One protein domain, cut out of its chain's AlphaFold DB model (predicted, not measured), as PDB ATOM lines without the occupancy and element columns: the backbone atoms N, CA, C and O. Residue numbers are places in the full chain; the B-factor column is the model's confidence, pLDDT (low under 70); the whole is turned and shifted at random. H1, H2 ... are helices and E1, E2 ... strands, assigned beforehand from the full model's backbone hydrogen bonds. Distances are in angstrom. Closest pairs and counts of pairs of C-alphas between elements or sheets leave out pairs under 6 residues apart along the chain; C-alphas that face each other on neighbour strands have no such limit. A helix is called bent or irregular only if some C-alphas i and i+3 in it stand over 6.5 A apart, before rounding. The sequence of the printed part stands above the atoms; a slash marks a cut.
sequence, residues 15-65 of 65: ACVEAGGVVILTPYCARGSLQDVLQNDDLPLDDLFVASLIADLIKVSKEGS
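This is residues 15 to 65 of the 65 residues of a protein of Portunus trituberculatus (UniProt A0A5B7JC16). The printed part is an open, strung-out chain: a small two-stranded hairpin, E1 and E2, sits at one end, an unnamed stretch runs from it to the very short helix H1, and after a turn at the other end the long helix H2 folds back as a separate arm. The hairpin tip at residues 17 to 22 and the arm at residues 54 to 65 stand free. The printed part has 51 residues with two named strands and two named helices, in the order E1, E2, H1, H2; the sheet has the order E1 - E2 and is antiparallel, and the class is mixed, helices and strands. The whole is extended, with a radius of gyration of the C-alphas of 15.9 A, and only just flat, spanning 48 by 32 by 13 A.

The sheet is made of E1, residues 15 to 18, and E2, residues 21 to 25, antiparallel neighbours that form a hairpin through a tight link of 2 residues. The angle between their N-to-C directions is 160 degrees. The C-alphas of Ala 15 and Ile 24 face each other at 4.5 A, and those of Glu 18 and Gly 21 at 5.9 A. Within hydrogen-bond range are N 16 and O 23, at 2.9 A, and N 23 and O 16, at 2.9 A. A short link of 8 residues joins E2 to H1, residues 34 to 38. Another short link of 8 residues joins H1 to H2, residues 47 to 63. H1 and H2 are apart, with no C-alpha of the one within 8 A of the other. E1 is apart from both helices, and E2 is apart from H2. In H1 and H2 every O i to N i+4 pair is within hydrogen-bond range.

E1 begins at C-alpha 15, at (201.759, 205.641, 139.762), and has 4 residues. E2, 5 residues, measures 13.0 A from first to last C-alpha and ends at C-alpha 25, at (200.752, 204.630, 134.156). H1 has 5 residues, Leu 34 to Leu 38. H2, the longest helix with 17 residues, measures 24.9 A from C-alpha 47, at (179.885, 186.024, 116.439), to C-alpha 63, at (189.403, 186.341, 139.461). Neither helix is bent.

The two C-alphas farthest apart are those of Ala 19 and Asp 47, at 48.2 A, while those of Ala 15 and Ser 65 are 24.0 A apart. Without the stretches that stand free, the body has 33 residues and spans 41 by 18 by 12 A. The printed part has no cut and no long link, and Ser 65 is the chain's last residue. The mean pLDDT of the printed part is 71.0; 21 residues are under 70, among them residues 26 to 32 and 60 to 65.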
ATOM      1  N   ALA A  15     202.376 204.340 139.538       74.38
ATOM      2  CA  ALA A  15     201.759 205.641 139.762       74.38
ATOM      3  C   ALA A  15     202.797 206.629 140.287       74.38
ATOM      4  O   ALA A  15     203.611 206.282 141.143       74.38
ATOM      5  N   CYS A  16     202.758 207.854 139.775       74.12
ATOM      6  CA  CYS A  16     203.487 208.977 140.342       74.12
ATOM      7  C   CYS A  16     202.537 209.720 141.284       74.12
ATOM      8  O   CYS A  16     201.442 210.115 140.877       74.12
ATOM      9  N   VAL A  17     202.936 209.858 142.548       73.19
ATOM     10  CA  VAL A  17     202.177 210.580 143.573       73.19
ATOM     11  C   VAL A  17     203.054 211.732 144.042       73.19
ATOM     12  O   VAL A  17     203.908 211.559 144.909       73.19
ATOM     13  N   GLU A  18     202.870 212.897 143.430       75.31
ATOM     14  CA  GLU A  18     203.513 214.147 143.843       75.31
ATOM     15  C   GLU A  18     202.474 215.099 144.444       75.31
ATOM     16  O   GLU A  18     201.263 214.929 144.270       75.31
ATOM     17  N   ALA A  19     202.947 216.116 145.172       62.78
ATOM     18  CA  ALA A  19     202.118 217.171 145.751       62.78
ATOM     19  C   ALA A  19     201.517 218.057 144.638       62.78
ATOM     20  O   ALA A  19     201.984 219.158 144.369       62.78
ATOM     21  N   GLY A  20     200.508 217.529 143.950       73.31
ATOM     22  CA  GLY A  20     199.892 218.127 142.765       73.31
ATOM     23  C   GLY A  20     198.947 217.181 142.017       73.31
ATOM     24  O   GLY A  20     198.100 217.652 141.262       73.31
ATOM     25  N   GLY A  21     199.027 215.868 142.257       66.19
ATOM     26  CA  GLY A  21     198.092 214.898 141.689       66.19
ATOM     27  C   GLY A  21     198.632 213.471 141.671       66.19
ATOM     28  O   GLY A  21     199.820 213.229 141.877       66.19
ATOM     29  N   VAL A  22     197.732 212.519 141.417       76.69
ATOM     30  CA  VAL A  22     198.075 211.113 141.183       76.69
ATOM     31  C   VAL A  22     198.044 210.862 139.680       76.69
ATOM     32  O   VAL A  22     197.002 211.022 139.050       76.69
ATOM     33  N   VAL A  23     199.174 210.451 139.111       79.31
ATOM     34  CA  VAL A  23     199.270 210.024 137.709       79.31
ATOM     35  C   VAL A  23     199.391 208.510 137.673       79.31
ATOM     36  O   VAL A  23     200.272 207.951 138.321       79.31
ATOM     37  N   ILE A  24     198.525 207.847 136.910       77.44
ATOM     38  CA  ILE A  24     198.530 206.393 136.730       77.44
ATOM     39  C   ILE A  24     199.160 206.066 135.374       77.44
ATOM     40  O   ILE A  24     198.709 206.563 134.346       77.44
ATOM     41  N   LEU A  25     200.181 205.208 135.368       74.56
ATOM     42  CA  LEU A  25     200.752 204.630 134.156       74.56
ATOM     43  C   LEU A  25     200.112 203.267 133.868       74.56
ATOM     44  O   LEU A  25     200.234 202.320 134.655       74.56
ATOM     45  N   THR A  26     199.499 203.159 132.694       69.62
ATOM     46  CA  THR A  26     198.998 201.911 132.103       69.62
ATOM     47  C   THR A  26     199.585 201.707 130.699       69.62
ATOM     48  O   THR A  26     200.081 202.660 130.093       69.62
ATOM     49  N   PRO A  27     199.567 200.474 130.160       69.06
ATOM     50  CA  PRO A  27     199.968 200.200 128.789       69.06
ATOM     51  C   PRO A  27     199.069 200.955 127.810       69.06
ATOM     52  O   PRO A  27     197.868 201.101 128.040       69.06
ATOM     53  N   TYR A  28     199.648 201.404 126.699       69.12
ATOM     54  CA  TYR A  28     198.895 202.086 125.656       69.12
ATOM     55  C   TYR A  28     198.025 201.096 124.872       69.12
ATOM     56  O   TYR A  28     198.534 200.208 124.184       69.12
ATOM     57  N   CYS A  29     196.706 201.269 124.945       67.00
ATOM     58  CA  CYS A  29     195.748 200.503 124.153       67.00
ATOM     59  C   CYS A  29     195.583 201.148 122.772       67.00
ATOM     60  O   CYS A  29     194.754 202.033 122.590       67.00
ATOM     61  N   ALA A  30     196.353 200.689 121.779       66.06
ATOM     62  CA  ALA A  30     196.364 201.265 120.425       66.06
ATOM     63  C   ALA A  30     195.008 201.243 119.689       66.06
ATOM     64  O   ALA A  30     194.832 201.983 118.728       66.06
ATOM     65  N   ARG A  31     194.061 200.408 120.138       66.44
ATOM     66  CA  ARG A  31     192.692 200.318 119.603       66.44
ATOM     67  C   ARG A  31     191.665 201.168 120.363       66.44
ATOM     68  O   ARG A  31     190.490 201.107 120.034       66.44
ATOM     69  N   GLY A  32     192.098 201.944 121.354       69.00
ATOM     70  CA  GLY A  32     191.201 202.726 122.202       69.00
ATOM     71  C   GLY A  32     190.499 201.881 123.264       69.00
ATOM     72  O   GLY A  32     190.974 200.811 123.662       69.00
ATOM     73  N   SER A  33     189.391 202.408 123.773       71.88
ATOM     74  CA  SER A  33     188.508 201.731 124.715       71.88
ATOM     75  C   SER A  33     187.710 200.614 124.037       71.88
ATOM     76  O   SER A  33     187.593 200.553 122.815       71.88
ATOM     77  N   LEU A  34     187.099 199.733 124.835       69.75
ATOM     78  CA  LEU A  34     186.194 198.716 124.296       69.75
ATOM     79  C   LEU A  34     185.014 199.343 123.536       69.75
ATOM     80  O   LEU A  34     184.557 198.782 122.549       69.75
ATOM     81  N   GLN A  35     184.556 200.520 123.967       68.38
ATOM     82  CA  GLN A  35     183.524 201.274 123.265       68.38
ATOM     83  C   GLN A  35     183.989 201.684 121.863       68.38
ATOM     84  O   GLN A  35     183.240 201.485 120.914       68.38
ATOM     85  N   ASP A  36     185.229 202.162 121.724       73.50
ATOM     86  CA  ASP A  36     185.795 202.549 120.423       73.50
ATOM     87  C   ASP A  36     185.895 201.350 119.471       73.50
ATOM     88  O   ASP A  36     185.641 201.478 118.278       73.50
ATOM     89  N   VAL A  37     186.215 200.164 120.001       73.12
ATOM     90  CA  VAL A  37     186.257 198.914 119.226       73.12
ATOM     91  C   VAL A  37     184.856 198.455 118.818       73.12
ATOM     92  O   VAL A  37     184.670 198.008 117.692       73.12
ATOM     93  N   LEU A  38     183.866 198.571 119.709       69.69
ATOM     94  CA  LEU A  38     182.479 198.176 119.438       69.69
ATOM     95  C   LEU A  38     181.750 199.133 118.485       69.69
ATOM     96  O   LEU A  38     180.781 198.731 117.851       69.69
ATOM     97  N   GLN A  39     182.189 200.388 118.403       71.31
ATOM     98  CA  GLN A  39     181.645 201.404 117.494       71.31
ATOM     99  C   GLN A  39     182.386 201.467 116.150       71.31
ATOM    100  O   GLN A  39     182.099 202.338 115.333       71.31
ATOM    101  N   ASN A  40     183.361 200.585 115.929       74.12
ATOM    102  CA  ASN A  40     184.139 200.565 114.705       74.12
ATOM    103  C   ASN A  40     183.434 199.723 113.631       74.12
ATOM    104  O   ASN A  40     183.533 198.497 113.641       74.12
ATOM    105  N   ASP A  41     182.757 200.391 112.696       69.75
ATOM    106  CA  ASP A  41     182.056 199.748 111.573       69.75
ATOM    107  C   ASP A  41     183.011 199.051 110.577       69.75
ATOM    108  O   ASP A  41     182.582 198.184 109.814       69.75
ATOM    109  N   ASP A  42     184.310 199.387 110.595       72.00
ATOM    110  CA  ASP A  42     185.342 198.740 109.770       72.00
ATOM    111  C   ASP A  42     185.872 197.438 110.403       72.00
ATOM    112  O   ASP A  42     186.636 196.698 109.773       72.00
ATOM    113  N   LEU A  43     185.484 197.140 111.649       70.62
ATOM    114  CA  LEU A  43     185.855 195.916 112.344       70.62
ATOM    115  C   LEU A  43     184.689 194.915 112.266       70.62
ATOM    116  O   LEU A  43     183.661 195.124 112.909       70.62
ATOM    117  N   PRO A  44     184.812 193.802 111.521       64.31
ATOM    118  CA  PRO A  44     183.775 192.780 111.519       64.31
ATOM    119  C   PRO A  44     183.735 192.108 112.896       64.31
ATOM    120  O   PRO A  44     184.568 191.263 113.220       64.31
ATOM    121  N   LEU A  45     182.766 192.509 113.718       69.81
ATOM    122  CA  LEU A  45     182.432 191.865 114.986       69.81
ATOM    123  C   LEU A  45     181.676 190.567 114.685       69.81
ATOM    124  O   LEU A  45     180.458 190.496 114.829       69.81
ATOM    125  N   ASP A  46     182.394 189.562 114.190       77.81
ATOM    126  CA  ASP A  46     181.812 188.244 113.971       77.81
ATOM    127  C   ASP A  46     181.407 187.589 115.305       77.81
ATOM    128  O   ASP A  46     181.917 187.911 116.385       77.81
ATOM    129  N   ASP A  47     180.445 186.665 115.242       75.94
ATOM    130  CA  ASP A  47     179.885 186.024 116.439       75.94
ATOM    131  C   ASP A  47     180.966 185.327 117.283       75.94
ATOM    132  O   ASP A  47     180.851 185.230 118.506       75.94
ATOM    133  N   LEU A  48     182.043 184.866 116.638       79.81
ATOM    134  CA  LEU A  48     183.177 184.224 117.292       79.81
ATOM    135  C   LEU A  48     184.009 185.230 118.101       79.81
ATOM    136  O   LEU A  48     184.368 184.942 119.245       79.81
ATOM    137  N   PHE A  49     184.284 186.411 117.546       78.19
ATOM    138  CA  PHE A  49     184.972 187.495 118.235       78.19
ATOM    139  C   PHE A  49     184.151 187.982 119.430       78.19
ATOM    140  O   PHE A  49     184.681 188.078 120.539       78.19
ATOM    141  N   VAL A  50     182.844 188.187 119.249       78.25
ATOM    142  CA  VAL A  50     181.936 188.579 120.340       78.25
ATOM    143  C   VAL A  50     181.905 187.513 121.439       78.25
ATOM    144  O   VAL A  50     182.027 187.845 122.620       78.25
ATOM    145  N   ALA A  51     181.811 186.230 121.080       77.75
ATOM    146  CA  ALA A  51     181.853 185.134 122.046       77.75
ATOM    147  C   ALA A  51     183.186 185.080 122.814       77.75
ATOM    148  O   ALA A  51     183.180 184.888 124.032       77.75
ATOM    149  N   SER A  52     184.316 185.291 122.127       80.69
ATOM    150  CA  SER A  52     185.642 185.331 122.760       80.69
ATOM    151  C   SER A  52     185.765 186.492 123.751       80.69
ATOM    152  O   SER A  52     186.197 186.293 124.884       80.69
ATOM    153  N   LEU A  53     185.249 187.667 123.382       79.12
ATOM    154  CA  LEU A  53     185.250 188.857 124.224       79.12
ATOM    155  C   LEU A  53     184.401 188.654 125.488       79.12
ATOM    156  O   LEU A  53     184.822 189.010 126.587       79.12
ATOM    157  N   ILE A  54     183.213 188.055 125.355       81.00
ATOM    158  CA  ILE A  54     182.343 187.745 126.498       81.00
ATOM    159  C   ILE A  54     183.027 186.747 127.441       81.00
ATOM    160  O   ILE A  54     183.003 186.939 128.659       81.00
ATOM    161  N   ALA A  55     183.654 185.699 126.899       78.75
ATOM    162  CA  ALA A  55     184.384 184.718 127.696       78.75
ATOM    163  C   ALA A  55     185.540 185.369 128.474       78.75
ATOM    164  O   ALA A  55     185.695 185.118 129.674       78.75
ATOM    165  N   ASP A  56     186.288 186.260 127.822       74.75
ATOM    166  CA  ASP A  56     187.380 187.010 128.438       74.75
ATOM    167  C   ASP A  56     186.896 187.937 129.563       74.75
ATOM    168  O   ASP A  56     187.523 187.982 130.626       74.75
ATOM    169  N   LEU A  57     185.758 188.618 129.384       74.88
ATOM    170  CA  LEU A  57     185.150 189.481 130.407       74.88
ATOM    171  C   LEU A  57     184.658 188.686 131.627       74.88
ATOM    172  O   LEU A  57     184.884 189.090 132.771       74.88
ATOM    173  N   ILE A  58     184.016 187.536 131.403       77.69
ATOM    174  CA  ILE A  58     183.544 186.657 132.486       77.69
ATOM    175  C   ILE A  58     184.728 186.108 133.288       77.69
ATOM    176  O   ILE A  58     184.657 186.040 134.519       77.69
ATOM    177  N   LYS A  59     185.823 185.742 132.610       71.56
ATOM    178  CA  LYS A  59     187.043 185.249 133.257       71.56
ATOM    179  C   LYS A  59     187.632 186.296 134.209       71.56
ATOM    180  O   LYS A  59     187.895 185.973 135.363       71.56
ATOM    181  N   VAL A  60     187.724 187.558 133.775       62.97
ATOM    182  CA  VAL A  60     188.191 188.673 134.623       62.97
ATOM    183  C   VAL A  60     187.288 188.883 135.846       62.97
ATOM    184  O   VAL A  60     187.790 189.114 136.944       62.97
ATOM    185  N   SER A  61     185.964 188.754 135.701       60.06
ATOM    186  CA  SER A  61     185.030 188.921 136.826       60.06
ATOM    187  C   SER A  61     185.149 187.830 137.897       60.06
ATOM    188  O   SER A  61     184.761 188.067 139.040       60.06
ATOM    189  N   LYS A  62     185.629 186.634 137.545       57.09
ATOM    190  CA  LYS A  62     185.774 185.504 138.476       57.09
ATOM    191  C   LYS A  62     187.057 185.574 139.303       57.09
ATOM    192  O   LYS A  62     187.080 185.037 140.401       57.09
ATOM    193  N   GLU A  63     188.097 186.226 138.791       53.56
ATOM    194  CA  GLU A  63     189.403 186.341 139.461       53.56
ATOM    195  C   GLU A  63     189.486 187.513 140.452       53.56
ATOM    196  O   GLU A  63     190.435 187.603 141.226       53.56
ATOM    197  N   GLY A  64     188.496 188.411 140.449       52.22
ATOM    198  CA  GLY A  64     188.411 189.547 141.370       52.22
ATOM    199  C   GLY A  64     187.618 189.295 142.658       52.22
ATOM    200  O   GLY A  64     187.304 190.273 143.337       52.22
ATOM    201  N   SER A  65     187.248 188.043 142.968       45.94
ATOM    202  CA  SER A  65     186.387 187.685 144.108       45.94
ATOM    203  C   SER A  65     187.059 186.790 145.138       45.94
ATOM    204  O   SER A  65     187.975 186.025 144.771       45.94
TER     205      SER A  65